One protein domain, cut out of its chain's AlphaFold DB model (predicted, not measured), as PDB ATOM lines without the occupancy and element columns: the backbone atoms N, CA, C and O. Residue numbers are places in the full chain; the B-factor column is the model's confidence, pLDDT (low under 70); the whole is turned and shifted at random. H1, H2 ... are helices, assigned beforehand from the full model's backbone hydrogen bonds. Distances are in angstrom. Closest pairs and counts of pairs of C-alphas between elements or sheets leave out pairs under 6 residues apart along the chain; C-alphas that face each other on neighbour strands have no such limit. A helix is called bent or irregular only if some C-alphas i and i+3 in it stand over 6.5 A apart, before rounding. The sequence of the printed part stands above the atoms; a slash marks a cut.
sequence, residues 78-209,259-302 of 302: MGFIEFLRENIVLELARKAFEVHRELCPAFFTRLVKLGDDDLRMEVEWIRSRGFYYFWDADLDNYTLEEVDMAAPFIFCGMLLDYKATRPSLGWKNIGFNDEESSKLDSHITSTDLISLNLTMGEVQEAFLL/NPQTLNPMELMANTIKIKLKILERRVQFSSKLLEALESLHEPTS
ATOM      1  N   MET A  78     -10.930 -36.044   1.851       84.50
ATOM      2  CA  MET A  78     -11.815 -37.072   1.289       84.50
ATOM      3  C   MET A  78     -12.240 -38.106   2.324       84.50
ATOM      4  O   MET A  78     -13.419 -38.447   2.404       84.50
ATOM      5  N   GLY A  79     -11.296 -38.590   3.138       88.62
ATOM      6  CA  GLY A  79     -11.611 -39.505   4.233       88.62
ATOM      7  C   GLY A  79     -12.586 -38.885   5.227       88.62
ATOM      8  O   GLY A  79     -13.451 -39.575   5.759       88.62
ATOM      9  N   PHE A  80     -12.505 -37.572   5.420       90.44
ATOM     10  CA  PHE A  80     -13.449 -36.809   6.216       90.44
ATOM     11  C   PHE A  80     -14.870 -36.815   5.632       90.44
ATOM     12  O   PHE A  80     -15.829 -37.100   6.352       90.44
ATOM     13  N   ILE A  81     -15.022 -36.555   4.329       87.69
ATOM     14  CA  ILE A  81     -16.328 -36.639   3.658       87.69
ATOM     15  C   ILE A  81     -16.897 -38.058   3.750       87.69
ATOM     16  O   ILE A  81     -18.063 -38.233   4.104       87.69
ATOM     17  N   GLU A  82     -16.075 -39.075   3.492       88.00
ATOM     18  CA  GLU A  82     -16.503 -40.475   3.576       88.00
ATOM     19  C   GLU A  82     -16.860 -40.888   5.007       88.00
ATOM     20  O   GLU A  82     -17.830 -41.616   5.222       88.00
ATOM     21  N   PHE A  83     -16.165 -40.357   6.015       91.62
ATOM     22  CA  PHE A  83     -16.526 -40.570   7.413       91.62
ATOM     23  C   PHE A  83     -17.951 -40.087   7.706       91.62
ATOM     24  O   PHE A  83     -18.723 -40.836   8.307       91.62
ATOM     25  N   LEU A  84     -18.322 -38.890   7.240       89.56
ATOM     26  CA  LEU A  84     -19.675 -38.344   7.411       89.56
ATOM     27  C   LEU A  84     -20.734 -39.112   6.608       89.56
ATOM     28  O   LEU A  84     -21.908 -39.137   6.985       89.56
ATOM     29  N   ARG A  85     -20.342 -39.752   5.500       84.06
ATOM     30  CA  ARG A  85     -21.239 -40.612   4.719       84.06
ATOM     31  C   ARG A  85     -21.556 -41.917   5.417       84.06
ATOM     32  O   ARG A  85     -22.722 -42.308   5.472       84.06
ATOM     33  N   GLU A  86     -20.534 -42.554   5.966       81.56
ATOM     34  CA  GLU A  86     -20.658 -43.856   6.608       81.56
ATOM     35  C   GLU A  86     -21.132 -43.750   8.067       81.56
ATOM     36  O   GLU A  86     -21.730 -44.693   8.585       81.56
ATOM     37  N   ASN A  87     -20.923 -42.615   8.746       74.69
ATOM     38  CA  ASN A  87     -21.250 -42.433  10.164       74.69
ATOM     39  C   ASN A  87     -22.085 -41.166  10.413       74.69
ATOM     40  O   ASN A  87     -21.633 -40.053  10.185       74.69
ATOM     41  N   ILE A  88     -23.295 -41.340  10.961       68.12
ATOM     42  CA  ILE A  88     -24.279 -40.253  11.175       68.12
ATOM     43  C   ILE A  88     -24.432 -39.921  12.676       68.12
ATOM     44  O   ILE A  88     -25.415 -39.336  13.118       68.12
ATOM     45  N   VAL A  89     -23.467 -40.314  13.509       88.31
ATOM     46  CA  VAL A  89     -23.513 -39.992  14.942       88.31
ATOM     47  C   VAL A  89     -23.006 -38.562  15.127       88.31
ATOM     48  O   VAL A  89     -21.818 -38.309  14.936       88.31
ATOM     49  N   LEU A  90     -23.896 -37.633  15.497       89.25
ATOM     50  CA  LEU A  90     -23.574 -36.202  15.639       89.25
ATOM     51  C   LEU A  90     -22.411 -35.948  16.602       89.25
ATOM     52  O   LEU A  90     -21.569 -35.099  16.329       89.25
ATOM     53  N   GLU A  91     -22.323 -36.715  17.688       91.62
ATOM     54  CA  GLU A  91     -21.212 -36.634  18.642       91.62
ATOM     55  C   GLU A  91     -19.863 -36.953  17.976       91.62
ATOM     56  O   GLU A  91     -18.893 -36.209  18.126       91.62
ATOM     57  N   LEU A  92     -19.810 -38.017  17.166       91.75
ATOM     58  CA  LEU A  92     -18.604 -38.375  16.420       91.75
ATOM     59  C   LEU A  92     -18.289 -37.335  15.340       91.75
ATOM     60  O   LEU A  92     -17.117 -37.042  15.116       91.75
ATOM     61  N   ALA A  93     -19.311 -36.755  14.703       91.69
ATOM     62  CA  ALA A  93     -19.137 -35.674  13.738       91.69
ATOM     63  C   ALA A  93     -18.521 -34.427  14.389       91.69
ATOM     64  O   ALA A  93     -17.505 -33.941  13.899       91.69
ATOM     65  N   ARG A  94     -19.049 -33.964  15.535       92.94
ATOM     66  CA  ARG A  94     -18.460 -32.840  16.289       92.94
ATOM     67  C   ARG A  94     -17.008 -33.116  16.653       92.94
ATOM     68  O   ARG A  94     -16.149 -32.284  16.380       92.94
ATOM     69  N   LYS A  95     -16.722 -34.305  17.188       94.00
ATOM     70  CA  LYS A  95     -15.352 -34.705  17.523       94.00
ATOM     71  C   LYS A  95     -14.435 -34.676  16.299       94.00
ATOM     72  O   LYS A  95     -13.314 -34.185  16.388       94.00
ATOM     73  N   ALA A  96     -14.901 -35.164  15.150       92.19
ATOM     74  CA  ALA A  96     -14.134 -35.102  13.911       92.19
ATOM     75  C   ALA A  96     -13.893 -33.655  13.448       92.19
ATOM     76  O   ALA A  96     -12.787 -33.333  13.020       92.19
ATOM     77  N   PHE A  97     -14.881 -32.765  13.586       92.19
ATOM     78  CA  PHE A  97     -14.732 -31.339  13.271       92.19
ATOM     79  C   PHE A  97     -13.679 -30.670  14.157       92.19
ATOM     80  O   PHE A  97     -12.852 -29.907  13.666       92.19
ATOM     81  N   GLU A  98     -13.657 -30.987  15.452       91.69
ATOM     82  CA  GLU A  98     -12.648 -30.470  16.381       91.69
ATOM     83  C   GLU A  98     -11.238 -30.947  16.025       91.69
ATOM     84  O   GLU A  98     -10.296 -30.152  15.982       91.69
ATOM     85  N   VAL A  99     -11.099 -32.246  15.753       91.44
ATOM     86  CA  VAL A  99      -9.820 -32.888  15.439       91.44
ATOM     87  C   VAL A  99      -9.249 -32.377  14.119       91.44
ATOM     88  O   VAL A  99      -8.068 -32.040  14.052       91.44
ATOM     89  N   HIS A 100     -10.083 -32.302  13.083       88.00
ATOM     90  CA  HIS A 100      -9.674 -31.957  11.723       88.00
ATOM     91  C   HIS A 100      -9.912 -30.488  11.384       88.00
ATOM     92  O   HIS A 100      -9.916 -30.112  10.213       88.00
ATOM     93  N   ARG A 101     -10.039 -29.628  12.402       85.94
ATOM     94  CA  ARG A 101     -10.208 -28.182  12.222       85.94
ATOM     95  C   ARG A 101      -9.153 -27.561  11.309       85.94
ATOM     96  O   ARG A 101      -9.450 -26.593  10.631       85.94
ATOM     97  N   GLU A 102      -7.945 -28.124  11.266       79.94
ATOM     98  CA  GLU A 102      -6.843 -27.647  10.420       79.94
ATOM     99  C   GLU A 102      -7.106 -27.796   8.913       79.94
ATOM    100  O   GLU A 102      -6.495 -27.070   8.135       79.94
ATOM    101  N   LEU A 103      -8.038 -28.665   8.494       78.88
ATOM    102  CA  LEU A 103      -8.455 -28.782   7.091       78.88
ATOM    103  C   LEU A 103      -9.221 -27.540   6.611       78.88
ATOM    104  O   LEU A 103      -9.179 -27.213   5.432       78.88
ATOM    105  N   CYS A 104      -9.954 -26.870   7.506       81.69
ATOM    106  CA  CYS A 104     -10.620 -25.593   7.248       81.69
ATOM    107  C   CYS A 104     -11.077 -24.955   8.577       81.69
ATOM    108  O   CYS A 104     -12.205 -25.200   9.026       81.69
ATOM    109  N   PRO A 105     -10.232 -24.140   9.239       83.31
ATOM    110  CA  PRO A 105     -10.520 -23.672  10.596       83.31
ATOM    111  C   PRO A 105     -11.798 -22.852  10.710       83.31
ATOM    112  O   PRO A 105     -12.587 -23.089  11.628       83.31
ATOM    113  N   ALA A 106     -12.025 -21.929   9.771       77.44
ATOM    114  CA  ALA A 106     -13.235 -21.115   9.719       77.44
ATOM    115  C   ALA A 106     -14.511 -21.976   9.641       77.44
ATOM    116  O   ALA A 106     -15.472 -21.732  10.370       77.44
ATOM    117  N   PHE A 107     -14.503 -23.023   8.812       81.62
ATOM    118  CA  PHE A 107     -15.645 -23.917   8.634       81.62
ATOM    119  C   PHE A 107     -15.888 -24.799   9.865       81.62
ATOM    120  O   PHE A 107     -16.978 -24.787  10.441       81.62
ATOM    121  N   PHE A 108     -14.868 -25.531  10.319       86.50
ATOM    122  CA  PHE A 108     -15.039 -26.512  11.391       86.50
ATOM    123  C   PHE A 108     -15.271 -25.877  12.758       86.50
ATOM    124  O   PHE A 108     -16.122 -26.355  13.506       86.50
ATOM    125  N   THR A 109     -14.602 -24.761  13.070       83.19
ATOM    126  CA  THR A 109     -14.831 -24.039  14.337       83.19
ATOM    127  C   THR A 109     -16.288 -23.608  14.473       83.19
ATOM    128  O   THR A 109     -16.836 -23.613  15.574       83.19
ATOM    129  N   ARG A 110     -16.935 -23.254  13.357       81.38
ATOM    130  CA  ARG A 110     -18.353 -22.907  13.330       81.38
ATOM    131  C   ARG A 110     -19.238 -24.140  13.488       81.38
ATOM    132  O   ARG A 110     -20.146 -24.099  14.313       81.38
ATOM    133  N   LEU A 111     -18.974 -25.233  12.763       86.88
ATOM    134  CA  LEU A 111     -19.794 -26.451  12.857       86.88
ATOM    135  C   LEU A 111     -19.841 -26.997  14.289       86.88
ATOM    136  O   LEU A 111     -20.901 -27.390  14.769       86.88
ATOM    137  N   VAL A 112     -18.716 -26.940  15.005       87.44
ATOM    138  CA  VAL A 112     -18.625 -27.359  16.412       87.44
ATOM    139  C   VAL A 112     -19.537 -26.538  17.334       87.44
ATOM    140  O   VAL A 112     -20.004 -27.068  18.339       87.44
ATOM    141  N   LYS A 113     -19.838 -25.277  16.997       86.75
ATOM    142  CA  LYS A 113     -20.640 -24.355  17.823       86.75
ATOM    143  C   LYS A 113     -22.143 -24.376  17.534       86.75
ATOM    144  O   LYS A 113     -22.896 -23.755  18.277       86.75
ATOM    145  N   LEU A 114     -22.590 -25.043  16.469       86.25
ATOM    146  CA  LEU A 114     -24.015 -25.096  16.119       86.25
ATOM    147  C   LEU A 114     -24.833 -25.869  17.151       86.25
ATOM    148  O   LEU A 114     -24.319 -26.803  17.765       86.25
ATOM    149  N   GLY A 115     -26.120 -25.539  17.281       88.50
ATOM    150  CA  GLY A 115     -27.091 -26.405  17.957       88.50
ATOM    151  C   GLY A 115     -27.283 -27.730  17.208       88.50
ATOM    152  O   GLY A 115     -26.914 -27.848  16.041       88.50
ATOM    153  N   ASP A 116     -27.836 -28.746  17.871       89.69
ATOM    154  CA  ASP A 116     -27.931 -30.100  17.300       89.69
ATOM    155  C   ASP A 116     -28.803 -30.186  16.043       89.69
ATOM    156  O   ASP A 116     -28.481 -30.955  15.135       89.69
ATOM    157  N   ASP A 117     -29.870 -29.392  15.952       88.31
ATOM    158  CA  ASP A 117     -30.748 -29.400  14.779       88.31
ATOM    159  C   ASP A 117     -30.068 -28.781  13.550       88.31
ATOM    160  O   ASP A 117     -30.037 -29.403  12.484       88.31
ATOM    161  N   ASP A 118     -29.425 -27.622  13.714       85.69
ATOM    162  CA  ASP A 118     -28.645 -26.986  12.645       85.69
ATOM    163  C   ASP A 118     -27.454 -27.856  12.235       85.69
ATOM    164  O   ASP A 118     -27.173 -28.026  11.046       85.69
ATOM    165  N   LEU A 119     -26.777 -28.470  13.213       88.00
ATOM    166  CA  LEU A 119     -25.672 -29.379  12.944       88.00
ATOM    167  C   LEU A 119     -26.130 -30.594  12.138       88.00
ATOM    168  O   LEU A 119     -25.455 -30.984  11.187       88.00
ATOM    169  N   ARG A 120     -27.275 -31.192  12.490       89.75
ATOM    170  CA  ARG A 120     -27.844 -32.322  11.748       89.75
ATOM    171  C   ARG A 120     -28.095 -31.941  10.295       89.75
ATOM    172  O   ARG A 120     -27.711 -32.689   9.398       89.75
ATOM    173  N   MET A 121     -28.679 -30.770  10.065       87.19
ATOM    174  CA  MET A 121     -28.946 -30.264   8.720       87.19
ATOM    175  C   MET A 121     -27.664 -30.067   7.902       87.19
ATOM    176  O   MET A 121     -27.652 -30.380   6.711       87.19
ATOM    177  N   GLU A 122     -26.597 -29.564   8.520       86.12
ATOM    178  CA  GLU A 122     -25.287 -29.399   7.876       86.12
ATOM    179  C   GLU A 122     -24.619 -30.743   7.577       86.12
ATOM    180  O   GLU A 122     -24.186 -30.985   6.454       86.12
ATOM    181  N   VAL A 123     -24.594 -31.663   8.544       89.00
ATOM    182  CA  VAL A 123     -24.040 -33.013   8.359       89.00
ATOM    183  C   VAL A 123     -24.753 -33.741   7.220       89.00
ATOM    184  O   VAL A 123     -24.102 -34.351   6.374       89.00
ATOM    185  N   GLU A 124     -26.083 -33.655   7.148       86.88
ATOM    186  CA  GLU A 124     -26.860 -34.254   6.059       86.88
ATOM    187  C   GLU A 124     -26.555 -33.628   4.695       86.88
ATOM    188  O   GLU A 124     -26.484 -34.346   3.687       86.88
ATOM    189  N   TRP A 125     -26.340 -32.312   4.650       85.62
ATOM    190  CA  TRP A 125     -25.925 -31.629   3.431       85.62
ATOM    191  C   TRP A 125     -24.546 -32.092   2.972       85.62
ATOM    192  O   TRP A 125     -24.411 -32.583   1.851       85.62
ATOM    193  N   ILE A 126     -23.546 -32.030   3.852       85.12
ATOM    194  CA  ILE A 126     -22.174 -32.456   3.551       85.12
ATOM    195  C   ILE A 126     -22.162 -33.922   3.118       85.12
ATOM    196  O   ILE A 126     -21.524 -34.274   2.132       85.12
ATOM    197  N   ARG A 127     -22.936 -34.782   3.782       84.19
ATOM    198  CA  ARG A 127     -23.084 -36.187   3.393       84.19
ATOM    199  C   ARG A 127     -23.629 -36.347   1.976       84.19
ATOM    200  O   ARG A 127     -23.142 -37.181   1.217       84.19
ATOM    201  N   SER A 128     -24.695 -35.621   1.648       80.06
ATOM    202  CA  SER A 128     -25.397 -35.780   0.370       80.06
ATOM    203  C   SER A 128     -24.670 -35.122  -0.799       80.06
ATOM    204  O   SER A 128     -24.846 -35.553  -1.938       80.06
ATOM    205  N   ARG A 129     -23.865 -34.088  -0.527       78.06
ATOM    206  CA  ARG A 129     -23.242 -33.258  -1.558       78.06
ATOM    207  C   ARG A 129     -21.724 -33.296  -1.573       78.06
ATOM    208  O   ARG A 129     -21.160 -33.224  -2.656       78.06
ATOM    209  N   GLY A 130     -21.071 -33.469  -0.427       74.06
ATOM    210  CA  GLY A 130     -19.614 -33.427  -0.271       74.06
ATOM    211  C   GLY A 130     -18.867 -34.386  -1.193       74.06
ATOM    212  O   GLY A 130     -17.773 -34.079  -1.644       74.06
ATOM    213  N   PHE A 131     -19.483 -35.504  -1.572       71.31
ATOM    214  CA  PHE A 131     -18.921 -36.396  -2.581       71.31
ATOM    215  C   PHE A 131     -18.711 -35.712  -3.941       71.31
ATOM    216  O   PHE A 131     -17.630 -35.825  -4.500       71.31
ATOM    217  N   TYR A 132     -19.681 -34.950  -4.459       71.31
ATOM    218  CA  TYR A 132     -19.538 -34.253  -5.752       71.31
ATOM    219  C   TYR A 132     -18.424 -33.208  -5.731       71.31
ATOM    220  O   TYR A 132     -17.861 -32.856  -6.763       71.31
ATOM    221  N   TYR A 133     -18.102 -32.725  -4.536       71.56
ATOM    222  CA  TYR A 133     -17.055 -31.752  -4.345       71.56
ATOM    223  C   TYR A 133     -15.667 -32.351  -4.388       71.56
ATOM    224  O   TYR A 133     -14.780 -31.624  -4.781       71.56
ATOM    225  N   PHE A 134     -15.463 -33.618  -4.021       67.06
ATOM    226  CA  PHE A 134     -14.125 -34.216  -3.938       67.06
ATOM    227  C   PHE A 134     -13.911 -35.420  -4.869       67.06
ATOM    228  O   PHE A 134     -12.770 -35.791  -5.116       67.06
ATOM    229  N   TRP A 135     -14.974 -36.036  -5.390       57.56
ATOM    230  CA  TRP A 135     -14.894 -37.321  -6.091       57.56
ATOM    231  C   TRP A 135     -14.589 -37.234  -7.585       57.56
ATOM    232  O   TRP A 135     -14.066 -38.195  -8.137       57.56
ATOM    233  N   ASP A 136     -14.844 -36.102  -8.246       51.84
ATOM    234  CA  ASP A 136     -14.382 -35.927  -9.635       51.84
ATOM    235  C   ASP A 136     -12.844 -35.880  -9.736       51.84
ATOM    236  O   ASP A 136     -12.303 -35.849 -10.830       51.84
ATOM    237  N   ALA A 137     -12.121 -35.929  -8.607       49.31
ATOM    238  CA  ALA A 137     -10.673 -36.083  -8.565       49.31
ATOM    239  C   ALA A 137     -10.186 -37.427  -9.083       49.31
ATOM    240  O   ALA A 137     -10.257 -38.449  -8.405       49.31
ATOM    241  N   ASP A 138      -9.564 -37.372 -10.260       50.25
ATOM    242  CA  ASP A 138      -8.536 -38.323 -10.645       50.25
ATOM    243  C   ASP A 138      -7.325 -38.171  -9.704       50.25
ATOM    244  O   ASP A 138      -6.392 -37.398  -9.948       50.25
ATOM    245  N   LEU A 139      -7.393 -38.871  -8.568       49.81
ATOM    246  CA  LEU A 139      -6.366 -38.874  -7.524       49.81
ATOM    247  C   LEU A 139      -5.020 -39.404  -8.003       49.81
ATOM    248  O   LEU A 139      -4.016 -39.161  -7.339       49.81
ATOM    249  N   ASP A 140      -4.974 -40.084  -9.147       51.75
ATOM    250  CA  ASP A 140      -3.714 -40.547  -9.716       51.75
ATOM    251  C   ASP A 140      -2.805 -39.361 -10.112       51.75
ATOM    252  O   ASP A 140      -1.586 -39.524 -10.189       51.75
ATOM    253  N   ASN A 141      -3.369 -38.152 -10.269       48.91
ATOM    254  CA  ASN A 141      -2.634 -36.935 -10.631       48.91
ATOM    255  C   ASN A 141      -2.339 -35.990  -9.452       48.91
ATOM    256  O   ASN A 141      -1.668 -34.979  -9.658       48.91
ATOM    257  N   TYR A 142      -2.827 -36.279  -8.240       53.41
ATOM    258  CA  TYR A 142      -2.699 -35.375  -7.091       53.41
ATOM    259  C   TYR A 142      -2.239 -36.097  -5.835       53.41
ATOM    260  O   TYR A 142      -2.722 -37.168  -5.465       53.41
ATOM    261  N   THR A 143      -1.334 -35.454  -5.108       69.12
ATOM    262  CA  THR A 143      -0.989 -35.894  -3.761       69.12
ATOM    263  C   THR A 143      -2.125 -35.562  -2.792       69.12
ATOM    264  O   THR A 143      -2.853 -34.582  -2.946       69.12
ATOM    265  N   LEU A 144      -2.266 -36.360  -1.732       70.69
ATOM    266  CA  LEU A 144      -3.264 -36.097  -0.686       70.69
ATOM    267  C   LEU A 144      -3.021 -34.768   0.044       70.69
ATOM    268  O   LEU A 144      -3.966 -34.150   0.520       70.69
ATOM    269  N   GLU A 145      -1.776 -34.294   0.060       70.62
ATOM    270  CA  GLU A 145      -1.414 -32.968   0.560       70.62
ATOM    271  C   GLU A 145      -2.033 -31.849  -0.292       70.62
ATOM    272  O   GLU A 145      -2.574 -30.889   0.251       70.62
ATOM    273  N   GLU A 146      -2.031 -31.983  -1.621       67.50
ATOM    274  CA  GLU A 146      -2.662 -31.010  -2.524       67.50
ATOM    275  C   GLU A 146      -4.183 -30.974  -2.369       67.50
ATOM    276  O   GLU A 146      -4.777 -29.893  -2.378       67.50
ATOM    277  N   VAL A 147      -4.805 -32.135  -2.155       71.31
ATOM    278  CA  VAL A 147      -6.241 -32.229  -1.862       71.31
ATOM    279  C   VAL A 147      -6.576 -31.532  -0.539       71.31
ATOM    280  O   VAL A 147      -7.521 -30.743  -0.482       71.31
ATOM    281  N   ASP A 148      -5.786 -31.763   0.513       75.12
ATOM    282  CA  ASP A 148      -5.983 -31.120   1.817       75.12
ATOM    283  C   ASP A 148      -5.740 -29.600   1.753       75.12
ATOM    284  O   ASP A 148      -6.470 -28.836   2.385       75.12
ATOM    285  N   MET A 149      -4.786 -29.128   0.941       73.19
ATOM    286  CA  MET A 149      -4.563 -27.691   0.714       73.19
ATOM    287  C   MET A 149      -5.747 -27.006   0.015       73.19
ATOM    288  O   MET A 149      -6.018 -25.832   0.273       73.19
ATOM    289  N   ALA A 150      -6.461 -27.716  -0.862       70.88
ATOM    290  CA  ALA A 150      -7.648 -27.196  -1.543       70.88
ATOM    291  C   ALA A 150      -8.919 -27.263  -0.676       70.88
ATOM    292  O   ALA A 150      -9.893 -26.557  -0.952       70.88
ATOM    293  N   ALA A 151      -8.914 -28.065   0.392       79.19
ATOM    294  CA  ALA A 151     -10.080 -28.327   1.228       79.19
ATOM    295  C   ALA A 151     -10.811 -27.065   1.734       79.19
ATOM    296  O   ALA A 151     -12.039 -27.030   1.598       79.19
ATOM    297  N   PRO A 152     -10.142 -25.997   2.226       78.50
ATOM    298  CA  PRO A 152     -10.835 -24.792   2.691       78.50
ATOM    299  C   PRO A 152     -11.772 -24.180   1.645       78.50
ATOM    300  O   PRO A 152     -12.894 -23.779   1.951       78.50
ATOM    301  N   PHE A 153     -11.335 -24.171   0.391       71.81
ATOM    302  CA  PHE A 153     -12.058 -23.590  -0.734       71.81
ATOM    303  C   PHE A 153     -13.236 -24.426  -1.177       71.81
ATOM    304  O   PHE A 153     -14.292 -23.893  -1.515       71.81
ATOM    305  N   ILE A 154     -13.050 -25.739  -1.148       75.81
ATOM    306  CA  ILE A 154     -14.078 -26.709  -1.487       75.81
ATOM    307  C   ILE A 154     -15.188 -26.663  -0.431       75.81
ATOM    308  O   ILE A 154     -16.364 -26.556  -0.777       75.81
ATOM    309  N   PHE A 155     -14.827 -26.634   0.857       80.56
ATOM    310  CA  PHE A 155     -15.789 -26.473   1.949       80.56
ATOM    311  C   PHE A 155     -16.539 -25.133   1.861       80.56
ATOM    312  O   PHE A 155     -17.759 -25.108   2.029       80.56
ATOM    313  N   CYS A 156     -15.861 -24.032   1.520       76.06
ATOM    314  CA  CYS A 156     -16.525 -22.751   1.259       76.06
ATOM    315  C   CYS A 156     -17.420 -22.769   0.010       76.06
ATOM    316  O   CYS A 156     -18.494 -22.174   0.027       76.06
ATOM    317  N   GLY A 157     -17.028 -23.464  -1.060       74.69
ATOM    318  CA  GLY A 157     -17.880 -23.679  -2.233       74.69
ATOM    319  C   GLY A 157     -19.173 -24.404  -1.871       74.69
ATOM    320  O   GLY A 157     -20.258 -23.908  -2.164       74.69
ATOM    321  N   MET A 158     -19.058 -25.494  -1.114       78.31
ATOM    322  CA  MET A 158     -20.199 -26.273  -0.637       78.31
ATOM    323  C   MET A 158     -21.166 -25.467   0.243       78.31
ATOM    324  O   MET A 158     -22.371 -25.727   0.224       78.31
ATOM    325  N   LEU A 159     -20.666 -24.477   0.989       75.25
ATOM    326  CA  LEU A 159     -21.486 -23.549   1.773       75.25
ATOM    327  C   LEU A 159     -22.268 -22.549   0.908       75.25
ATOM    328  O   LEU A 159     -23.428 -22.269   1.207       75.25
ATOM    329  N   LEU A 160     -21.667 -22.015  -0.161       73.88
ATOM    330  CA  LEU A 160     -22.377 -21.140  -1.109       73.88
ATOM    331  C   LEU A 160     -23.537 -21.885  -1.779       73.88
ATOM    332  O   LEU A 160     -24.630 -21.352  -1.958       73.88
ATOM    333  N   ASP A 161     -23.319 -23.158  -2.065       76.12
ATOM    334  CA  ASP A 161     -24.320 -24.065  -2.610       76.12
ATOM    335  C   ASP A 161     -25.414 -24.416  -1.591       76.12
ATOM    336  O   ASP A 161     -26.610 -24.465  -1.906       76.12
ATOM    337  N   TYR A 162     -25.016 -24.598  -0.330       77.62
ATOM    338  CA  TYR A 162     -25.965 -24.724   0.767       77.62
ATOM    339  C   TYR A 162     -26.846 -23.481   0.868       77.62
ATOM    340  O   TYR A 162     -28.059 -23.604   0.982       77.62
ATOM    341  N   LYS A 163     -26.274 -22.276   0.740       77.19
ATOM    342  CA  LYS A 163     -27.042 -21.025   0.699       77.19
ATOM    343  C   LYS A 163     -28.013 -20.986  -0.474       77.19
ATOM    344  O   LYS A 163     -29.162 -20.593  -0.277       77.19
ATOM    345  N   ALA A 164     -27.583 -21.390  -1.669       73.62
ATOM    346  CA  ALA A 164     -28.444 -21.396  -2.851       73.62
ATOM    347  C   ALA A 164     -29.695 -22.268  -2.645       73.62
ATOM    348  O   ALA A 164     -30.779 -21.921  -3.111       73.62
ATOM    349  N   THR A 165     -29.563 -23.372  -1.904       74.25
ATOM    350  CA  THR A 165     -30.681 -24.280  -1.600       74.25
ATOM    351  C   THR A 165     -31.438 -23.938  -0.319       74.25
ATOM    352  O   THR A 165     -32.634 -24.213  -0.222       74.25
ATOM    353  N   ARG A 166     -30.774 -23.320   0.661       76.81
ATOM    354  CA  ARG A 166     -31.338 -22.883   1.944       76.81
ATOM    355  C   ARG A 166     -30.943 -21.433   2.245       76.81
ATOM    356  O   ARG A 166     -30.077 -21.180   3.092       76.81
ATOM    357  N   PRO A 167     -31.615 -20.462   1.592       72.88
ATOM    358  CA  PRO A 167     -31.278 -19.047   1.682       72.88
ATOM    359  C   PRO A 167     -31.241 -18.487   3.105       72.88
ATOM    360  O   PRO A 167     -30.381 -17.670   3.409       72.88
ATOM    361  N   SER A 168     -32.149 -18.934   3.969       71.94
ATOM    362  CA  SER A 168     -32.302 -18.435   5.341       71.94
ATOM    363  C   SER A 168     -31.185 -18.861   6.295       71.94
ATOM    364  O   SER A 168     -31.027 -18.256   7.353       71.94
ATOM    365  N   LEU A 169     -30.427 -19.901   5.940       74.25
ATOM    366  CA  LEU A 169     -29.421 -20.501   6.811       74.25
ATOM    367  C   LEU A 169     -28.005 -20.294   6.283       74.25
ATOM    368  O   LEU A 169     -27.105 -20.057   7.075       74.25
ATOM    369  N   GLY A 170     -27.789 -20.309   4.966       76.56
ATOM    370  CA  GLY A 170     -26.438 -20.356   4.400       76.56
ATOM    371  C   GLY A 170     -25.476 -19.245   4.851       76.56
ATOM    372  O   GLY A 170     -24.356 -19.565   5.226       76.56
ATOM    373  N   TRP A 171     -25.889 -17.970   4.888       77.94
ATOM    374  CA  TRP A 171     -24.992 -16.869   5.285       77.94
ATOM    375  C   TRP A 171     -24.676 -16.896   6.781       77.94
ATOM    376  O   TRP A 171     -23.507 -16.879   7.168       77.94
ATOM    377  N   LYS A 172     -25.698 -17.069   7.622       75.88
ATOM    378  CA  LYS A 172     -25.537 -17.260   9.075       75.88
ATOM    379  C   LYS A 172     -24.607 -18.425   9.390       75.88
ATOM    380  O   LYS A 172     -23.765 -18.366  10.281       75.88
ATOM    381  N   ASN A 173     -24.705 -19.462   8.572       73.44
ATOM    382  CA  ASN A 173     -23.905 -20.666   8.646       73.44
ATOM    383  C   ASN A 173     -22.444 -20.460   8.211       73.44
ATOM    384  O   ASN A 173     -21.581 -21.273   8.516       73.44
ATOM    385  N   ILE A 174     -22.119 -19.357   7.554       68.44
ATOM    386  CA  ILE A 174     -20.734 -18.969   7.264       68.44
ATOM    387  C   ILE A 174     -20.264 -17.913   8.281       68.44
ATOM    388  O   ILE A 174     -19.135 -17.455   8.219       68.44
ATOM    389  N   GLY A 175     -21.083 -17.571   9.279       74.00
ATOM    390  CA  GLY A 175     -20.743 -16.603  10.319       74.00
ATOM    391  C   GLY A 175     -21.075 -15.158   9.961       74.00
ATOM    392  O   GLY A 175     -20.637 -14.269  10.682       74.00
ATOM    393  N   PHE A 176     -21.849 -14.925   8.896       76.75
ATOM    394  CA  PHE A 176     -22.396 -13.601   8.617       76.75
ATOM    395  C   PHE A 176     -23.529 -13.287   9.596       76.75
ATOM    396  O   PHE A 176     -24.415 -14.115   9.832       76.75
ATOM    397  N   ASN A 177     -23.523 -12.082  10.151       81.06
ATOM    398  CA  ASN A 177     -24.634 -11.580  10.950       81.06
ATOM    399  C   ASN A 177     -25.841 -11.200  10.057       81.06
ATOM    400  O   ASN A 177     -25.786 -11.301   8.828       81.06
ATOM    401  N   ASP A 178     -26.960 -10.797  10.666       82.44
ATOM    402  CA  ASP A 178     -28.197 -10.462   9.939       82.44
ATOM    403  C   ASP A 178     -28.037  -9.269   8.980       82.44
ATOM    404  O   ASP A 178     -28.599  -9.277   7.881       82.44
ATOM    405  N   GLU A 179     -27.251  -8.264   9.364       83.75
ATOM    406  CA  GLU A 179     -26.974  -7.078   8.550       83.75
ATOM    407  C   GLU A 179     -26.113  -7.437   7.332       83.75
ATOM    408  O   GLU A 179     -26.482  -7.143   6.193       83.75
ATOM    409  N   GLU A 180     -25.009  -8.154   7.551       81.94
ATOM    410  CA  GLU A 180     -24.106  -8.615   6.493       81.94
ATOM    411  C   GLU A 180     -24.825  -9.556   5.523       81.94
ATOM    412  O   GLU A 180     -24.698  -9.421   4.305       81.94
ATOM    413  N   SER A 181     -25.635 -10.475   6.059       81.19
ATOM    414  CA  SER A 181     -26.458 -11.391   5.266       81.19
ATOM    415  C   SER A 181     -27.447 -10.629   4.386       81.19
ATOM    416  O   SER A 181     -27.589 -10.951   3.208       81.19
ATOM    417  N   SER A 182     -28.096  -9.592   4.926       82.19
ATOM    418  CA  SER A 182     -29.046  -8.762   4.174       82.19
ATOM    419  C   SER A 182     -28.350  -7.969   3.069       82.19
ATOM    420  O   SER A 182     -28.844  -7.895   1.940       82.19
ATOM    421  N   LYS A 183     -27.166  -7.419   3.363       81.06
ATOM    422  CA  LYS A 183     -26.332  -6.739   2.369       81.06
ATOM    423  C   LYS A 183     -25.943  -7.703   1.249       81.06
ATOM    424  O   LYS A 183     -26.138  -7.366   0.086       81.06
ATOM    425  N   LEU A 184     -25.496  -8.916   1.568       77.00
ATOM    426  CA  LEU A 184     -25.154  -9.929   0.565       77.00
ATOM    427  C   LEU A 184     -26.366 -10.372  -0.266       77.00
ATOM    428  O   LEU A 184     -26.266 -10.425  -1.490       77.00
ATOM    429  N   ASP A 185     -27.519 -10.617   0.357       79.88
ATOM    430  CA  ASP A 185     -28.741 -11.027  -0.349       79.88
ATOM    431  C   ASP A 185     -29.271  -9.941  -1.304       79.88
ATOM    432  O   ASP A 185     -29.834 -10.263  -2.349       79.88
ATOM    433  N   SER A 186     -29.046  -8.654  -1.012       80.56
ATOM    434  CA  SER A 186     -29.394  -7.567  -1.945       80.56
ATOM    435  C   SER A 186     -28.492  -7.488  -3.187       80.56
ATOM    436  O   SER A 186     -28.896  -6.913  -4.198       80.56
ATOM    437  N   HIS A 187     -27.291  -8.074  -3.134       73.88
ATOM    438  CA  HIS A 187     -26.303  -8.021  -4.217       73.88
ATOM    439  C   HIS A 187     -26.195  -9.336  -5.003       73.88
ATOM    440  O   HIS A 187     -25.676  -9.324  -6.121       73.88
ATOM    441  N   ILE A 188     -26.649 -10.458  -4.431       70.75
ATOM    442  CA  ILE A 188     -26.372 -11.811  -4.928       70.75
ATOM    443  C   ILE A 188     -27.673 -12.611  -5.033       70.75
ATOM    444  O   ILE A 188     -28.341 -12.890  -4.039       70.75
ATOM    445  N   THR A 189     -28.006 -13.048  -6.245       70.50
ATOM    446  CA  THR A 189     -29.148 -13.932  -6.498       70.50
ATOM    447  C   THR A 189     -28.783 -15.411  -6.317       70.50
ATOM    448  O   THR A 189     -27.617 -15.804  -6.274       70.50
ATOM    449  N   SER A 190     -29.786 -16.290  -6.270       65.88
ATOM    450  CA  SER A 190     -29.555 -17.744  -6.272       65.88
ATOM    451  C   SER A 190     -28.840 -18.235  -7.538       65.88
ATOM    452  O   SER A 190     -28.042 -19.165  -7.468       65.88
ATOM    453  N   THR A 191     -29.091 -17.594  -8.683       65.50
ATOM    454  CA  THR A 191     -28.430 -17.918  -9.959       65.50
ATOM    455  C   THR A 191     -26.945 -17.580  -9.899       65.50
ATOM    456  O   THR A 191     -26.107 -18.346 -10.374       65.50
ATOM    457  N   ASP A 192     -26.617 -16.476  -9.235       66.75
ATOM    458  CA  ASP A 192     -25.243 -16.043  -9.033       66.75
ATOM    459  C   ASP A 192     -24.464 -17.035  -8.167       66.75
ATOM    460  O   ASP A 192     -23.361 -17.435  -8.530       66.75
ATOM    461  N   LEU A 193     -25.060 -17.518  -7.072       66.56
ATOM    462  CA  LEU A 193     -24.446 -18.538  -6.213       66.56
ATOM    463  C   LEU A 193     -24.156 -19.843  -6.961       66.56
ATOM    464  O   LEU A 193     -23.065 -20.389  -6.819       66.56
ATOM    465  N   ILE A 194     -25.091 -20.302  -7.798       64.56
ATOM    466  CA  ILE A 194     -24.909 -21.507  -8.624       64.56
ATOM    467  C   ILE A 194     -23.746 -21.319  -9.609       64.56
ATOM    468  O   ILE A 194     -22.958 -22.238  -9.813       64.56
ATOM    469  N   SER A 195     -23.598 -20.123 -10.187       58.84
ATOM    470  CA  SER A 195     -22.502 -19.807 -11.117       58.84
ATOM    471  C   SER A 195     -21.122 -19.713 -10.452       58.84
ATOM    472  O   SER A 195     -20.099 -19.807 -11.127       58.84
ATOM    473  N   LEU A 196     -21.101 -19.526  -9.130       56.69
ATOM    474  CA  LEU A 196     -19.899 -19.486  -8.306       56.69
ATOM    475  C   LEU A 196     -19.550 -20.856  -7.740       56.69
ATOM    476  O   LEU A 196     -18.578 -20.948  -6.989       56.69
ATOM    477  N   ASN A 197     -20.330 -21.900  -7.998       61.19
ATOM    478  CA  ASN A 197     -19.982 -23.206  -7.479       61.19
ATOM    479  C   ASN A 197     -18.691 -23.715  -8.147       61.19
ATOM    480  O   ASN A 197     -18.410 -23.381  -9.292       61.19
ATOM    481  N   LEU A 198     -17.866 -24.427  -7.380       52.97
ATOM    482  CA  LEU A 198     -16.697 -25.124  -7.907       52.97
ATOM    483  C   LEU A 198     -16.749 -26.562  -7.421       52.97
ATOM    484  O   LEU A 198     -16.612 -26.816  -6.220       52.97
ATOM    485  N   THR A 199     -16.895 -27.499  -8.346       57.53
ATOM    486  CA  THR A 199     -16.562 -28.899  -8.086       57.53
ATOM    487  C   THR A 199     -15.045 -29.066  -8.066       57.53
ATOM    488  O   THR A 199     -14.318 -28.260  -8.656       57.53
ATOM    489  N   MET A 200     -14.528 -30.136  -7.447       55.25
ATOM    490  CA  MET A 200     -13.123 -30.485  -7.669       55.25
ATOM    491  C   MET A 200     -12.827 -30.705  -9.153       55.25
ATOM    492  O   MET A 200     -11.710 -30.422  -9.548       55.25
ATOM    493  N   GLY A 201     -13.807 -31.096  -9.973       53.47
ATOM    494  CA  GLY A 201     -13.698 -31.145 -11.434       53.47
ATOM    495  C   GLY A 201     -13.453 -29.778 -12.087       53.47
ATOM    496  O   GLY A 201     -12.619 -29.668 -12.969       53.47
ATOM    497  N   GLU A 202     -14.093 -28.700 -11.634       56.28
ATOM    498  CA  GLU A 202     -13.864 -27.341 -12.169       56.28
ATOM    499  C   GLU A 202     -12.566 -26.719 -11.638       56.28
ATOM    500  O   GLU A 202     -11.860 -26.004 -12.354       56.28
ATOM    501  N   VAL A 203     -12.224 -27.032 -10.385       51.81
ATOM    502  CA  VAL A 203     -10.895 -26.797  -9.807       51.81
ATOM    503  C   VAL A 203      -9.870 -27.505 -10.702       51.81
ATOM    504  O   VAL A 203      -8.975 -26.865 -11.239       51.81
ATOM    505  N   GLN A 204     -10.068 -28.791 -10.984       49.66
ATOM    506  CA  GLN A 204      -9.230 -29.610 -11.854       49.66
ATOM    507  C   GLN A 204      -9.156 -29.119 -13.287       49.66
ATOM    508  O   GLN A 204      -8.055 -29.059 -13.789       49.66
ATOM    509  N   GLU A 205     -10.239 -28.739 -13.960       49.47
ATOM    510  CA  GLU A 205     -10.191 -28.199 -15.327       49.47
ATOM    511  C   GLU A 205      -9.346 -26.917 -15.396       49.47
ATOM    512  O   GLU A 205      -8.687 -26.645 -16.401       49.47
ATOM    513  N   ALA A 206      -9.298 -26.146 -14.306       46.66
ATOM    514  CA  ALA A 206      -8.388 -25.015 -14.175       46.66
ATOM    515  C   ALA A 206      -6.919 -25.428 -13.942       46.66
ATOM    516  O   ALA A 206      -6.018 -24.652 -14.279       46.66
ATOM    517  N   PHE A 207      -6.677 -26.626 -13.392       42.09
ATOM    518  CA  PHE A 207      -5.357 -27.210 -13.109       42.09
ATOM    519  C   PHE A 207      -4.833 -28.183 -14.203       42.09
ATOM    520  O   PHE A 207      -3.618 -28.260 -14.379       42.09
ATOM    521  N   LEU A 208      -5.702 -28.860 -14.974       41.00
ATOM    522  CA  LEU A 208      -5.464 -30.030 -15.852       41.00
ATOM    523  C   LEU A 208      -5.464 -29.718 -17.360       41.00
ATOM    524  O   LEU A 208      -5.806 -30.569 -18.175       41.00
ATOM    525  N   LEU A 209      -4.992 -28.551 -17.788       39.56
ATOM    526  CA  LEU A 209      -4.574 -28.407 -19.193       39.56
ATOM    527  C   LEU A 209      -3.184 -29.019 -19.462       39.56
ATOM    528  O   LEU A 209      -2.562 -28.695 -20.466       39.56
ATOM    529  N   ASN A 259      -2.157 -17.785   4.540       54.03
ATOM    530  CA  ASN A 259      -2.243 -18.877   5.488       54.03
ATOM    531  C   ASN A 259      -3.552 -19.653   5.219       54.03
ATOM    532  O   ASN A 259      -4.622 -19.078   5.434       54.03
ATOM    533  N   PRO A 260      -3.518 -20.936   4.799       54.31
ATOM    534  CA  PRO A 260      -4.726 -21.760   4.633       54.31
ATOM    535  C   PRO A 260      -5.505 -21.963   5.950       54.31
ATOM    536  O   PRO A 260      -6.573 -22.562   5.967       54.31
ATOM    537  N   GLN A 261      -4.988 -21.425   7.058       61.47
ATOM    538  CA  GLN A 261      -5.541 -21.495   8.403       61.47
ATOM    539  C   GLN A 261      -6.343 -20.247   8.823       61.47
ATOM    540  O   GLN A 261      -6.425 -19.965  10.021       61.47
ATOM    541  N   THR A 262      -6.901 -19.457   7.891       69.00
ATOM    542  CA  THR A 262      -7.705 -18.289   8.297       69.00
ATOM    543  C   THR A 262      -8.877 -18.724   9.186       69.00
ATOM    544  O   THR A 262      -9.636 -19.648   8.878       69.00
ATOM    545  N   LEU A 263      -8.987 -18.064  10.339       70.81
ATOM    546  CA  LEU A 263     -10.108 -18.216  11.261       70.81
ATOM    547  C   LEU A 263     -11.286 -17.325  10.861       70.81
ATOM    548  O   LEU A 263     -12.373 -17.515  11.398       70.81
ATOM    549  N   ASN A 264     -11.071 -16.366   9.951       75.94
ATOM    550  CA  ASN A 264     -12.087 -15.431   9.498       75.94
ATOM    551  C   ASN A 264     -12.838 -16.021   8.287       75.94
ATOM    552  O   ASN A 264     -12.268 -16.108   7.194       75.94
ATOM    553  N   PRO A 265     -14.121 -16.399   8.439       72.12
ATOM    554  CA  PRO A 265     -14.891 -16.973   7.342       72.12
ATOM    555  C   PRO A 265     -15.105 -16.009   6.172       72.12
ATOM    556  O   PRO A 265     -15.145 -16.450   5.025       72.12
ATOM    557  N   MET A 266     -15.207 -14.701   6.436       71.44
ATOM    558  CA  MET A 266     -15.387 -13.693   5.389       71.44
ATOM    559  C   MET A 266     -14.131 -13.562   4.526       71.44
ATOM    560  O   MET A 266     -14.230 -13.484   3.303       71.44
ATOM    561  N   GLU A 267     -12.947 -13.601   5.144       73.62
ATOM    562  CA  GLU A 267     -11.670 -13.537   4.421       73.62
ATOM    563  C   GLU A 267     -11.512 -14.779   3.541       73.62
ATOM    564  O   GLU A 267     -11.153 -14.688   2.364       73.62
ATOM    565  N   LEU A 268     -11.832 -15.951   4.098       74.06
ATOM    566  CA  LEU A 268     -11.796 -17.215   3.371       74.06
ATOM    567  C   LEU A 268     -12.770 -17.216   2.191       74.06
ATOM    568  O   LEU A 268     -12.408 -17.636   1.090       74.06
ATOM    569  N   MET A 269     -13.988 -16.717   2.404       72.00
ATOM    570  CA  MET A 269     -15.011 -16.629   1.370       72.00
ATOM    571  C   MET A 269     -14.594 -15.664   0.254       72.00
ATOM    572  O   MET A 269     -14.645 -16.025  -0.922       72.00
ATOM    573  N   ALA A 270     -14.090 -14.478   0.607       71.44
ATOM    574  CA  ALA A 270     -13.561 -13.509  -0.349       71.44
ATOM    575  C   ALA A 270     -12.401 -14.086  -1.165       71.44
ATOM    576  O   ALA A 270     -12.387 -13.958  -2.387       71.44
ATOM    577  N   ASN A 271     -11.462 -14.788  -0.528       72.81
ATOM    578  CA  ASN A 271     -10.364 -15.459  -1.225       72.81
ATOM    579  C   ASN A 271     -10.861 -16.572  -2.156       72.81
ATOM    580  O   ASN A 271     -10.396 -16.679  -3.291       72.81
ATOM    581  N   THR A 272     -11.837 -17.362  -1.701       71.06
ATOM    582  CA  THR A 272     -12.467 -18.421  -2.502       71.06
ATOM    583  C   THR A 272     -13.082 -17.851  -3.764       71.06
ATOM    584  O   THR A 272     -12.855 -18.361  -4.859       71.06
ATOM    585  N   ILE A 273     -13.801 -16.743  -3.627       67.12
ATOM    586  CA  ILE A 273     -14.373 -16.024  -4.754       67.12
ATOM    587  C   ILE A 273     -13.268 -15.442  -5.636       67.12
ATOM    588  O   ILE A 273     -13.284 -15.681  -6.834       67.12
ATOM    589  N   LYS A 274     -12.251 -14.768  -5.093       69.69
ATOM    590  CA  LYS A 274     -11.129 -14.229  -5.890       69.69
ATOM    591  C   LYS A 274     -10.468 -15.299  -6.762       69.69
ATOM    592  O   LYS A 274     -10.185 -15.050  -7.932       69.69
ATOM    593  N   ILE A 275     -10.250 -16.496  -6.225       67.31
ATOM    594  CA  ILE A 275      -9.676 -17.615  -6.982       67.31
ATOM    595  C   ILE A 275     -10.656 -18.139  -8.031       67.31
ATOM    596  O   ILE A 275     -10.258 -18.313  -9.182       67.31
ATOM    597  N   LYS A 276     -11.939 -18.289  -7.683       65.19
ATOM    598  CA  LYS A 276     -13.009 -18.605  -8.646       65.19
ATOM    599  C   LYS A 276     -13.009 -17.641  -9.822       65.19
ATOM    600  O   LYS A 276     -13.065 -18.064 -10.968       65.19
ATOM    601  N   LEU A 277     -12.874 -16.349  -9.554       60.66
ATOM    602  CA  LEU A 277     -12.865 -15.313 -10.578       60.66
ATOM    603  C   LEU A 277     -11.650 -15.412 -11.499       60.66
ATOM    604  O   LEU A 277     -11.814 -15.369 -12.716       60.66
ATOM    605  N   LYS A 278     -10.457 -15.649 -10.944       62.47
ATOM    606  CA  LYS A 278      -9.241 -15.907 -11.736       62.47
ATOM    607  C   LYS A 278      -9.384 -17.134 -12.645       62.47
ATOM    608  O   LYS A 278      -8.869 -17.148 -13.763       62.47
ATOM    609  N   ILE A 279     -10.098 -18.163 -12.188       56.75
ATOM    610  CA  ILE A 279     -10.412 -19.355 -12.989       56.75
ATOM    611  C   ILE A 279     -11.440 -19.014 -14.091       56.75
ATOM    612  O   ILE A 279     -11.255 -19.386 -15.257       56.75
ATOM    613  N   LEU A 280     -12.475 -18.242 -13.744       51.47
ATOM    614  CA  LEU A 280     -13.661 -17.938 -14.555       51.47
ATOM    615  C   LEU A 280     -13.549 -16.707 -15.474       51.47
ATOM    616  O   LEU A 280     -14.509 -16.420 -16.183       51.47
ATOM    617  N   GLU A 281     -12.412 -16.008 -15.537       54.56
ATOM    618  CA  GLU A 281     -12.168 -14.728 -16.252       54.56
ATOM    619  C   GLU A 281     -12.578 -14.646 -17.751       54.56
ATOM    620  O   GLU A 281     -12.455 -13.596 -18.375       54.56
ATOM    621  N   ARG A 282     -13.115 -15.710 -18.360       48.81
ATOM    622  CA  ARG A 282     -13.754 -15.686 -19.692       48.81
ATOM    623  C   ARG A 282     -15.294 -15.700 -19.674       48.81
ATOM    624  O   ARG A 282     -15.892 -15.683 -20.746       48.81
ATOM    625  N   ARG A 283     -15.945 -15.743 -18.505       41.88
ATOM    626  CA  ARG A 283     -17.373 -16.090 -18.356       41.88
ATOM    627  C   ARG A 283     -18.297 -15.026 -17.738       41.88
ATOM    628  O   ARG A 283     -19.370 -15.406 -17.307       41.88
ATOM    629  N   VAL A 284     -17.999 -13.724 -17.868       50.97
ATOM    630  CA  VAL A 284     -18.964 -12.587 -17.726       50.97
ATOM    631  C   VAL A 284     -18.898 -11.757 -16.417       50.97
ATOM    632  O   VAL A 284     -18.516 -12.217 -15.349       50.97
ATOM    633  N   GLN A 285     -19.296 -10.485 -16.587       54.75
ATOM    634  CA  GLN A 285     -19.308  -9.243 -15.784       54.75
ATOM    635  C   GLN A 285     -19.937  -9.251 -14.366       54.75
ATOM    636  O   GLN A 285     -20.228  -8.186 -13.824       54.75
ATOM    637  N   PHE A 286     -20.153 -10.396 -13.727       57.53
ATOM    638  CA  PHE A 286     -20.812 -10.464 -12.409       57.53
ATOM    639  C   PHE A 286     -19.841 -10.281 -11.216       57.53
ATOM    640  O   PHE A 286     -20.202  -9.829 -10.131       57.53
ATOM    641  N   SER A 287     -18.568 -10.575 -11.453       56.22
ATOM    642  CA  SER A 287     -17.502 -10.774 -10.471       56.22
ATOM    643  C   SER A 287     -17.175  -9.580  -9.572       56.22
ATOM    644  O   SER A 287     -16.896  -9.764  -8.388       56.22
ATOM    645  N   SER A 288     -17.212  -8.363 -10.118       66.94
ATOM    646  CA  SER A 288     -16.805  -7.161  -9.383       66.94
ATOM    647  C   SER A 288     -17.770  -6.825  -8.249       66.94
ATOM    648  O   SER A 288     -17.319  -6.505  -7.158       66.94
ATOM    649  N   LYS A 289     -19.081  -7.022  -8.446       69.06
ATOM    650  CA  LYS A 289     -20.105  -6.704  -7.434       69.06
ATOM    651  C   LYS A 289     -19.954  -7.538  -6.165       69.06
ATOM    652  O   LYS A 289     -20.140  -7.043  -5.060       69.06
ATOM    653  N   LEU A 290     -19.612  -8.812  -6.334       70.25
ATOM    654  CA  LEU A 290     -19.402  -9.736  -5.227       70.25
ATOM    655  C   LEU A 290     -18.122  -9.411  -4.451       70.25
ATOM    656  O   LEU A 290     -18.123  -9.460  -3.222       70.25
ATOM    657  N   LEU A 291     -17.041  -9.074  -5.161       69.12
ATOM    658  CA  LEU A 291     -15.795  -8.650  -4.525       69.12
ATOM    659  C   LEU A 291     -15.964  -7.332  -3.780       69.12
ATOM    660  O   LEU A 291     -15.586  -7.269  -2.619       69.12
ATOM    661  N   GLU A 292     -16.583  -6.331  -4.399       73.75
ATOM    662  CA  GLU A 292     -16.861  -5.032  -3.778       73.75
ATOM    663  C   GLU A 292     -17.726  -5.191  -2.521       73.75
ATOM    664  O   GLU A 292     -17.417  -4.625  -1.470       73.75
ATOM    665  N   ALA A 293     -18.773  -6.025  -2.585       72.12
ATOM    666  CA  ALA A 293     -19.606  -6.319  -1.426       72.12
ATOM    667  C   ALA A 293     -18.787  -6.943  -0.287       72.12
ATOM    668  O   ALA A 293     -18.885  -6.478   0.844       72.12
ATOM    669  N   LEU A 294     -17.941  -7.937  -0.571       72.75
ATOM    670  CA  LEU A 294     -17.115  -8.599   0.446       72.75
ATOM    671  C   LEU A 294     -15.982  -7.718   0.980       72.75
ATOM    672  O   LEU A 294     -15.682  -7.776   2.169       72.75
ATOM    673  N   GLU A 295     -15.365  -6.895   0.138       73.31
ATOM    674  CA  GLU A 295     -14.321  -5.950   0.545       73.31
ATOM    675  C   GLU A 295     -14.896  -4.868   1.459       73.31
ATOM    676  O   GLU A 295     -14.316  -4.589   2.504       73.31
ATOM    677  N   SER A 296     -16.107  -4.383   1.171       74.31
ATOM    678  CA  SER A 296     -16.820  -3.446   2.048       74.31
ATOM    679  C   SER A 296     -17.285  -4.045   3.387       74.31
ATOM    680  O   SER A 296     -17.749  -3.309   4.252       74.31
ATOM    681  N   LEU A 297     -17.224  -5.371   3.552       69.06
ATOM    682  CA  LEU A 297     -17.448  -6.061   4.832       69.06
ATOM    683  C   LEU A 297     -16.142  -6.289   5.607       69.06
ATOM    684  O   LEU A 297     -16.170  -6.619   6.788       69.06
ATOM    685  N   HIS A 298     -14.999  -6.162   4.933       62.31
ATOM    686  CA  HIS A 298     -13.668  -6.412   5.480       62.31
ATOM    687  C   HIS A 298     -12.886  -5.135   5.793       62.31
ATOM    688  O   HIS A 298     -11.799  -5.227   6.367       62.31
ATOM    689  N   GLU A 299     -13.402  -3.961   5.416       56.47
ATOM    690  CA  GLU A 299     -12.823  -2.696   5.851       56.47
ATOM    691  C   GLU A 299     -12.862  -2.634   7.383       56.47
ATOM    692  O   GLU A 299     -13.933  -2.778   7.979       56.47
ATOM    693  N   PRO A 300     -11.704  -2.464   8.048       45.00
ATOM    694  CA  PRO A 300     -11.700  -2.262   9.480       45.00
ATOM    695  C   PRO A 300     -12.447  -0.959   9.737       45.00
ATOM    696  O   PRO A 300     -12.080   0.084   9.193       45.00
ATOM    697  N   THR A 301     -13.499  -1.017  10.548       38.59
ATOM    698  CA  THR A 301     -14.057   0.177  11.170       38.59
ATOM    699  C   THR A 301     -12.917   0.856  11.923       38.59
ATOM    700  O   THR A 301     -12.408   0.339  12.918       38.59
ATOM    701  N   SER A 302     -12.445   1.947  11.329       34.50
ATOM    702  CA  SER A 302     -11.376   2.820  11.814       34.50
ATOM    703  C   SER A 302     -11.643   3.348  13.214       34.50
ATOM    704  O   SER A 302     -12.823   3.666  13.487       34.50
TER     705      SER A 302
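What this domain is: This is residues 78 to 209 and 259 to 302 of the 302 residues of an uncharacterized protein of Thaumarchaeota archaeon (UniProt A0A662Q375). This is a rounded globule of helices in which the long kinked helix H5 runs through the middle. To one side of it lie H1 to H4, with H4 crossing H1 and H2; to the other lie H10, H11 and H7, roughly aligned, H11 between the other two. H6 and H8 pack on one end of H5, and short H9 touches the end of H4. The printed part has 176 residues with eleven named helices, H1 to H11 in chain order, and no named strand; the class is all helix. It is compact, with a radius of gyration of the C-alphas of 15.8 A and spans of 43 by 40 by 30 A.

How they stand to each other: H1, residues 78 to 86, touches H4, residues 116 to 134, at a steep tilt of 54 degrees, the C-alphas of Arg 85 and Arg 127 being closest at 5.0 A. H2, residues 90 to 99, forms a helical hairpin with H3, residues 105 to 113, its closest C-alphas being those of Phe 97 and Phe 108, 5.2 A apart. H5, residues 144 to 165, is the hub, touching five helices. Its residues 154 to 162 touch H4 at a steep tilt of 59 degrees, closest at C-alphas 133 and 154, 6.5 A. H6, residues 167 to 170, and H8, residues 190 to 195, touch H5, with closest C-alphas Lys 163 and Gly 170 at 3.8 A and Ala 164 and Ser 190 at 5.1 A. H9, residues 200 to 207, touches H4, closest at C-alphas 133 and 200, 5.3 A. H10, residues 265 to 280, is about perpendicular to H5 at 82 degrees; C-alphas 153 and 272 are closest, 5.5 A. H10 forms a helical hairpin with H11, residues 287 to 298, closest at C-alphas 270 and 294, 6.1 A. H7, residues 178 to 187, touches H11 at a shallow tilt of 18 degrees, opposite ways, closest at C-alphas 184 and 293, 6.9 A. Every O i to N i+4 pair is within hydrogen-bond range in H1, H2 and H7 to H11, but 3 of 5 in H3, 12 of 15 in H4 and 16 of 18 in H5; H6 is too short for such a pair.

Where its parts are: H1 begins at C-alpha 78, (-11.815, -37.072, 1.289). H4 is 25.7 A long and irregular, C-alphas 128 and 131 being 7.1 A apart; H5 is 29.9 A long and irregular, C-alphas 149 and 152 being 7.2 A apart. H10 is 22.0 A long, and H11, 17.0 A, ends at C-alpha 298, (-13.668, -6.412, 5.480).

The domain as a whole: The C-alphas farthest apart, Asp 140 and Ser 302, are 49.0 A apart. Residues 210 to 258 are not printed, and C-alphas 209 and 259 are 26.6 A apart across the cut. Of the links printed whole, none is long. Mean pLDDT of the printed part is 72.1; 61 residues are under 70, among them 190 to 209.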